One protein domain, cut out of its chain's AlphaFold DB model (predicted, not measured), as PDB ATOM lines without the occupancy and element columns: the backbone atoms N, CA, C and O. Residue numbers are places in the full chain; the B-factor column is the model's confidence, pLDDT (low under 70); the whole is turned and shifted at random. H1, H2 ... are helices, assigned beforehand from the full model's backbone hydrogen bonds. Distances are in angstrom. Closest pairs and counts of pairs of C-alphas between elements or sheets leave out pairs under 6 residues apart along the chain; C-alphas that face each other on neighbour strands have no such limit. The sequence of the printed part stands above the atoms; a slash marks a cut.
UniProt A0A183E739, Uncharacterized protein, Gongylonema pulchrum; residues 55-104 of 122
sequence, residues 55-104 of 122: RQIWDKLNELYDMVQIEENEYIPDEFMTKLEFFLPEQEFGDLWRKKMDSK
ATOM      1  N   ARG A  55      51.441  15.756  30.548       88.69
ATOM      2  CA  ARG A  55      51.530  16.508  29.293       88.69
ATOM      3  C   ARG A  55      50.870  15.776  28.123       88.69
ATOM      4  O   ARG A  55      50.047  16.367  27.451       88.69
ATOM      5  N   GLN A  56      51.172  14.493  27.923       86.25
ATOM      6  CA  GLN A  56      50.559  13.701  26.847       86.25
ATOM      7  C   GLN A  56      49.036  13.584  26.994       86.25
ATOM      8  O   GLN A  56      48.329  13.549  25.992       86.25
ATOM      9  N   ILE A  57      48.534  13.531  28.232       88.25
ATOM     10  CA  ILE A  57      47.092  13.539  28.507       88.25
ATOM     11  C   ILE A  57      46.493  14.888  28.093       88.25
ATOM     12  O   ILE A  57      45.528  14.910  27.336       88.25
ATOM     13  N   TRP A  58      47.089  15.997  28.539       92.06
ATOM     14  CA  TRP A  58      46.634  17.344  28.187       92.06
ATOM     15  C   TRP A  58      46.686  17.619  26.685       92.06
ATOM     16  O   TRP A  58      45.722  18.141  26.136       92.06
ATOM     17  N   ASP A  59      47.759  17.209  26.008       93.56
ATOM     18  CA  ASP A  59      47.901  17.366  24.559       93.56
ATOM     19  C   ASP A  59      46.765  16.638  23.816       93.56
ATOM     20  O   ASP A  59      46.176  17.196  22.891       93.56
ATOM     21  N   LYS A  60      46.390  15.426  24.258       92.38
ATOM     22  CA  LYS A  60      45.258  14.694  23.668       92.38
ATOM     23  C   LYS A  60      43.893  15.267  24.013       92.38
ATOM     24  O   LYS A  60      43.015  15.246  23.154       92.38
ATOM     25  N   LEU A  61      43.702  15.766  25.229       93.00
ATOM     26  CA  LEU A  61      42.466  16.454  25.600       93.00
ATOM     27  C   LEU A  61      42.272  17.715  24.751       93.00
ATOM     28  O   LEU A  61      41.190  17.915  24.212       93.00
ATOM     29  N   ASN A  62      43.331  18.501  24.546       92.94
ATOM     30  CA  ASN A  62      43.299  19.673  23.670       92.94
ATOM     31  C   ASN A  62      42.994  19.308  22.215       92.94
ATOM     32  O   ASN A  62      42.190  19.978  21.580       92.94
ATOM     33  N   GLU A  63      43.601  18.241  21.691       93.81
ATOM     34  CA  GLU A  63      43.349  17.787  20.317       93.81
ATOM     35  C   GLU A  63      41.892  17.357  20.087       93.81
ATOM     36  O   GLU A  63      41.333  17.631  19.029       93.81
ATOM     37  N   LEU A  64      41.288  16.656  21.052       93.31
ATOM     38  CA  LEU A  64      39.957  16.062  20.893       93.31
ATOM     39  C   LEU A  64      38.814  17.001  21.284       93.31
ATOM     40  O   LEU A  64      37.731  16.901  20.710       93.31
ATOM     41  N   TYR A  65      39.038  17.857  22.279       89.88
ATOM     42  CA  TYR A  65      37.974  18.602  22.950       89.88
ATOM     43  C   TYR A  65      38.208  20.111  23.009       89.88
ATOM     44  O   TYR A  65      37.323  20.802  23.492       89.88
ATOM     45  N   ASP A  66      39.348  20.617  22.524       90.75
ATOM     46  CA  ASP A  66      39.738  22.031  22.629       90.75
ATOM     47  C   ASP A  66      39.472  22.595  24.037       90.75
ATOM     48  O   ASP A  66      38.532  23.354  24.285       90.75
ATOM     49  N   MET A  67      40.302  22.178  25.000       91.50
ATOM     50  CA  MET A  67      40.083  22.526  26.408       91.50
ATOM     51  C   MET A  67      40.099  24.034  26.662       91.50
ATOM     52  O   MET A  67      39.526  24.461  27.657       91.50
ATOM     53  N   VAL A  68      40.722  24.830  25.782       89.06
ATOM     54  CA  VAL A  68      40.718  26.296  25.884       89.06
ATOM     55  C   VAL A  68      39.299  26.820  25.693       89.06
ATOM     56  O   VAL A  68      38.808  27.593  26.510       89.06
ATOM     57  N   GLN A  69      38.604  26.344  24.660       90.56
ATOM     58  CA  GLN A  69      37.222  26.737  24.409       90.56
ATOM     59  C   GLN A  69      36.271  26.234  25.504       90.56
ATOM     60  O   GLN A  69      35.320  26.928  25.868       90.56
ATOM     61  N   ILE A  70      36.505  25.032  26.037       91.19
ATOM     62  CA  ILE A  70      35.717  24.505  27.161       91.19
ATOM     63  C   ILE A  70      35.916  25.370  28.403       91.19
ATOM     64  O   ILE A  70      34.931  25.749  29.030       91.19
ATOM     65  N   GLU A  71      37.160  25.716  28.736       89.75
ATOM     66  CA  GLU A  71      37.466  26.579  29.876       89.75
ATOM     67  C   GLU A  71      36.753  27.924  29.745       89.75
ATOM     68  O   GLU A  71      36.077  28.325  30.682       89.75
ATOM     69  N   GLU A  72      36.803  28.578  28.582       90.44
ATOM     70  CA  GLU A  72      36.099  29.850  28.355       90.44
ATOM     71  C   GLU A  72      34.574  29.742  28.536       90.44
ATOM     72  O   GLU A  72      33.951  30.658  29.076       90.44
ATOM     73  N   ASN A  73      33.968  28.633  28.106       90.94
ATOM     74  CA  ASN A  73      32.519  28.425  28.185       90.94
ATOM     75  C   ASN A  73      32.037  28.002  29.580       90.94
ATOM     76  O   ASN A  73      30.924  28.349  29.978       90.94
ATOM     77  N   GLU A  74      32.840  27.218  30.297       89.69
ATOM     78  CA  GLU A  74      32.509  26.659  31.614       89.69
ATOM     79  C   GLU A  74      33.124  27.454  32.769       89.69
ATOM     80  O   GLU A  74      32.917  27.110  33.936       89.69
ATOM     81  N   TYR A  75      33.866  28.522  32.467       87.75
ATOM     82  CA  TYR A  75      34.481  29.372  33.472       87.75
ATOM     83  C   TYR A  75      33.423  29.919  34.433       87.75
ATOM     84  O   TYR A  75      32.508  30.654  34.050       87.75
ATOM     85  N   ILE A  76      33.579  29.587  35.712       84.25
ATOM     86  CA  ILE A  76      32.807  30.175  36.802       84.25
ATOM     87  C   ILE A  76      33.699  31.234  37.447       84.25
ATOM     88  O   ILE A  76      34.731  30.869  38.014       84.25
ATOM     89  N   PRO A  77      33.320  32.524  37.388       86.38
ATOM     90  CA  PRO A  77      34.096  33.578  38.020       86.38
ATOM     91  C   PRO A  77      34.234  33.354  39.525       86.38
ATOM     92  O   PRO A  77      33.317  32.852  40.187       86.38
ATOM     93  N   ASP A  78      35.374  33.771  40.070       83.38
ATOM     94  CA  ASP A  78      35.716  33.576  41.480       83.38
ATOM     95  C   ASP A  78      34.676  34.196  42.428       83.38
ATOM     96  O   ASP A  78      34.474  33.699  43.537       83.38
ATOM     97  N   GLU A  79      33.967  35.246  42.001       85.62
ATOM     98  CA  GLU A  79      32.905  35.887  42.784       85.62
ATOM     99  C   GLU A  79      31.702  34.968  43.044       85.62
ATOM    100  O   GLU A  79      30.947  35.196  43.993       85.62
ATOM    101  N   PHE A  80      31.528  33.923  42.232       77.88
ATOM    102  CA  PHE A  80      30.471  32.920  42.381       77.88
ATOM    103  C   PHE A  80      30.953  31.645  43.086       77.88
ATOM    104  O   PHE A  80      30.147  30.751  43.354       77.88
ATOM    105  N   MET A  81      32.240  31.561  43.438       82.75
ATOM    106  CA  MET A  81      32.806  30.429  44.168       82.75
ATOM    107  C   MET A  81      32.637  30.605  45.681       82.75
ATOM    108  O   MET A  81      33.130  31.553  46.295       82.75
ATOM    109  N   THR A  82      31.977  29.645  46.327       84.06
ATOM    110  CA  THR A  82      31.881  29.598  47.790       84.06
ATOM    111  C   THR A  82      33.079  28.850  48.375       84.06
ATOM    112  O   THR A  82      33.335  27.688  48.064       84.06
ATOM    113  N   LYS A  83      33.838  29.511  49.257       83.94
ATOM    114  CA  LYS A  83      34.912  28.851  50.014       83.94
ATOM    115  C   LYS A  83      34.292  28.001  51.115       83.94
ATOM    116  O   LYS A  83      33.717  28.537  52.059       83.94
ATOM    117  N   LEU A  84      34.427  26.689  50.990       84.94
ATOM    118  CA  LEU A  84      33.990  25.722  51.990       84.94
ATOM    119  C   LEU A  84      35.207  25.086  52.657       84.94
ATOM    120  O   LEU A  84      36.258  24.915  52.037       84.94
ATOM    121  N   GLU A  85      35.068  24.737  53.931       88.94
ATOM    122  CA  GLU A  85      36.065  23.922  54.614       88.94
ATOM    123  C   GLU A  85      35.980  22.488  54.072       88.94
ATOM    124  O   GLU A  85      34.895  21.923  53.924       88.94
ATOM    125  N   PHE A  86      37.126  21.924  53.691       87.56
ATOM    126  CA  PHE A  86      37.179  20.598  53.092       87.56
ATOM    127  C   PHE A  86      36.953  19.523  54.159       87.56
ATOM    128  O   PHE A  86      37.736  19.398  55.103       87.56
ATOM    129  N   PHE A  87      35.932  18.692  53.956       81.50
ATOM    130  CA  PHE A  87      35.678  17.500  54.756       81.50
ATOM    131  C   PHE A  87      35.597  16.270  53.855       81.50
ATOM    132  O   PHE A  87      35.146  16.335  52.713       81.50
ATOM    133  N   LEU A  88      36.029  15.127  54.383       79.00
ATOM    134  CA  LEU A  88      35.885  13.843  53.706       79.00
ATOM    135  C   LEU A  88      34.411  13.389  53.753       79.00
ATOM    136  O   LEU A  88      33.853  13.363  54.852       79.00
ATOM    137  N   PRO A  89      33.795  12.987  52.623       81.25
ATOM    138  CA  PRO A  89      32.443  12.421  52.600       81.25
ATOM    139  C   PRO A  89      32.223  11.299  53.626       81.25
ATOM    140  O   PRO A  89      32.887  10.268  53.592       81.25
ATOM    141  N   GLU A  90      31.263  11.462  54.539       72.50
ATOM    142  CA  GLU A  90      31.092  10.540  55.676       72.50
ATOM    143  C   GLU A  90      30.750   9.096  55.258       72.50
ATOM    144  O   GLU A  90      31.177   8.139  55.908       72.50
ATOM    145  N   GLN A  91      30.007   8.924  54.161       70.94
ATOM    146  CA  GLN A  91      29.505   7.619  53.715       70.94
ATOM    147  C   GLN A  91      30.564   6.752  53.015       70.94
ATOM    148  O   GLN A  91      30.522   5.529  53.142       70.94
ATOM    149  N   GLU A  92      31.542   7.350  52.332       65.81
ATOM    150  CA  GLU A  92      32.507   6.615  51.494       65.81
ATOM    151  C   GLU A  92      33.691   6.040  52.286       65.81
ATOM    152  O   GLU A  92      34.398   5.149  51.817       65.81
ATOM    153  N   PHE A  93      33.888   6.493  53.528       67.56
ATOM    154  CA  PHE A  93      35.006   6.062  54.376       67.56
ATOM    155  C   PHE A  93      34.578   5.220  55.576       67.56
ATOM    156  O   PHE A  93      35.399   4.968  56.460       67.56
ATOM    157  N   GLY A  94      33.329   4.744  55.621       67.06
ATOM    158  CA  GLY A  94      32.834   3.902  56.715       67.06
ATOM    159  C   GLY A  94      33.728   2.685  56.983       67.06
ATOM    160  O   GLY A  94      34.004   2.360  58.137       67.06
ATOM    161  N   ASP A  95      34.271   2.069  55.932       69.56
ATOM    162  CA  ASP A  95      35.194   0.934  56.054       69.56
ATOM    163  C   ASP A  95      36.584   1.328  56.552       69.56
ATOM    164  O   ASP A  95      37.183   0.604  57.346       69.56
ATOM    165  N   LEU A  96      37.089   2.500  56.161       69.25
ATOM    166  CA  LEU A  96      38.344   3.054  56.678       69.25
ATOM    167  C   LEU A  96      38.219   3.424  58.158       69.25
ATOM    168  O   LEU A  96      39.136   3.160  58.940       69.25
ATOM    169  N   TRP A  97      37.071   3.964  58.564       68.56
ATOM    170  CA  TRP A  97      36.752   4.239  59.962       68.56
ATOM    171  C   TRP A  97      36.618   2.956  60.778       68.56
ATOM    172  O   TRP A  97      37.266   2.854  61.821       68.56
ATOM    173  N   ARG A  98      35.873   1.956  60.287       72.69
ATOM    174  CA  ARG A  98      35.782   0.623  60.907       72.69
ATOM    175  C   ARG A  98      37.165  -0.001  61.065       72.69
ATOM    176  O   ARG A  98      37.571  -0.303  62.180       72.69
ATOM    177  N   LYS A  99      37.960  -0.038  59.994       72.69
ATOM    178  CA  LYS A  99      39.329  -0.574  60.011       72.69
ATOM    179  C   LYS A  99      40.247   0.178  60.979       72.69
ATOM    180  O   LYS A  99      41.052  -0.448  61.668       72.69
ATOM    181  N   LYS A 100      40.123   1.506  61.085       74.25
ATOM    182  CA  LYS A 100      40.850   2.323  62.074       74.25
ATOM    183  C   LYS A 100      40.406   2.018  63.507       74.25
ATOM    184  O   LYS A 100      41.255   1.973  64.399       74.25
ATOM    185  N   MET A 101      39.111   1.811  63.748       69.50
ATOM    186  CA  MET A 101      38.596   1.417  65.063       69.50
ATOM    187  C   MET A 101      39.037   0.000  65.440       69.50
ATOM    188  O   MET A 101      39.499  -0.208  66.561       69.50
ATOM    189  N   ASP A 102      38.991  -0.940  64.503       71.62
ATOM    190  CA  ASP A 102      39.412  -2.326  64.715       71.62
ATOM    191  C   ASP A 102      40.927  -2.433  64.935       71.62
ATOM    192  O   ASP A 102      41.373  -3.144  65.836       71.62
ATOM    193  N   SER A 103      41.725  -1.630  64.221       65.06
ATOM    194  CA  SER A 103      43.178  -1.530  64.452       65.06
ATOM    195  C   SER A 103      43.505  -0.972  65.841       65.06
ATOM    196  O   SER A 103      44.458  -1.406  66.483       65.06
ATOM    197  N   LYS A 104      42.703  -0.026  66.352       60.84
ATOM    198  CA  LYS A 104      42.854   0.474  67.728       60.84
ATOM    199  C   LYS A 104      42.446  -0.565  68.777       60.84
ATOM    200  O   LYS A 104      43.029  -0.572  69.857       60.84
TER     201      LYS A 104
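This is residues 55 to 104 of the 122 residues of an uncharacterized protein of Gongylonema pulchrum (UniProt A0A183E739). The model is an open arch with no packed core: helices H1 and H2 make a corner at one foot, a long link with no named element bows away from them, and helix H3 stands alone at the other foot. No helix touches another, and residues 71 to 104, which take in the last part of H2, the long link and H3, stand free. The printed part has 50 residues with three named helices, in the order H1, H2, H3, and no named strand; the class is all helix. The whole is extended, with a radius of gyration of the C-alphas of 19.3 A, and its outline is flat, spanning 50 by 32 by 16 A.

Find C-alpha 55 at (51.530, 16.508, 29.293); from there H1, residues 55 to 65, runs 15.1 A to C-alpha 65 at (37.974, 18.602, 22.950). Step past Asp 66 and you come to H2, residues 67 to 74, which measures 10.1 A from first to last C-alpha. Then look for C-alpha 79 at (32.905, 35.887, 42.784), within the stretch from 75 to 93 that has no named element. H3, residues 94 to 104, follows it and runs 15.3 A, ending with C-alpha 104 at (42.854, 0.474, 67.728).

Begin with H1, which shares with H3 the greatest length in residues, 11. H1 and H2 are close but not clearly touching, with 2 pairs of C-alphas within 8 A. Look at Leu 61 and Met 67 for their closest C-alphas, 6.6 A apart. The lines of these two helices stand at a steep tilt of 62 degrees, and they run the same way; their centres are 13.4 A apart. Further out, H3 is apart from H1 and also apart from H2. In the backbone of H1, H2 and H3, every O i to N i+4 pair is within hydrogen-bond range.

For the greatest reach, go to Gln 69 and Lys 104, whose C-alphas are the two farthest apart, at 51.0 A. The first and last printed C-alphas, those of Arg 55 and Lys 104, are 42.5 A apart. The link from H1 to H2 is tight, with 1 residue, and the link from H2 to H3 is long, with 19 residues. Read on from residue 55 to residue 104 and you will meet no cut in the printed part. In the B-factor column the mean pLDDT of the printed part is 82.3; it is under 70 at residues 92 to 97, 101 and 103 to 104, and H3 has a mean of 69.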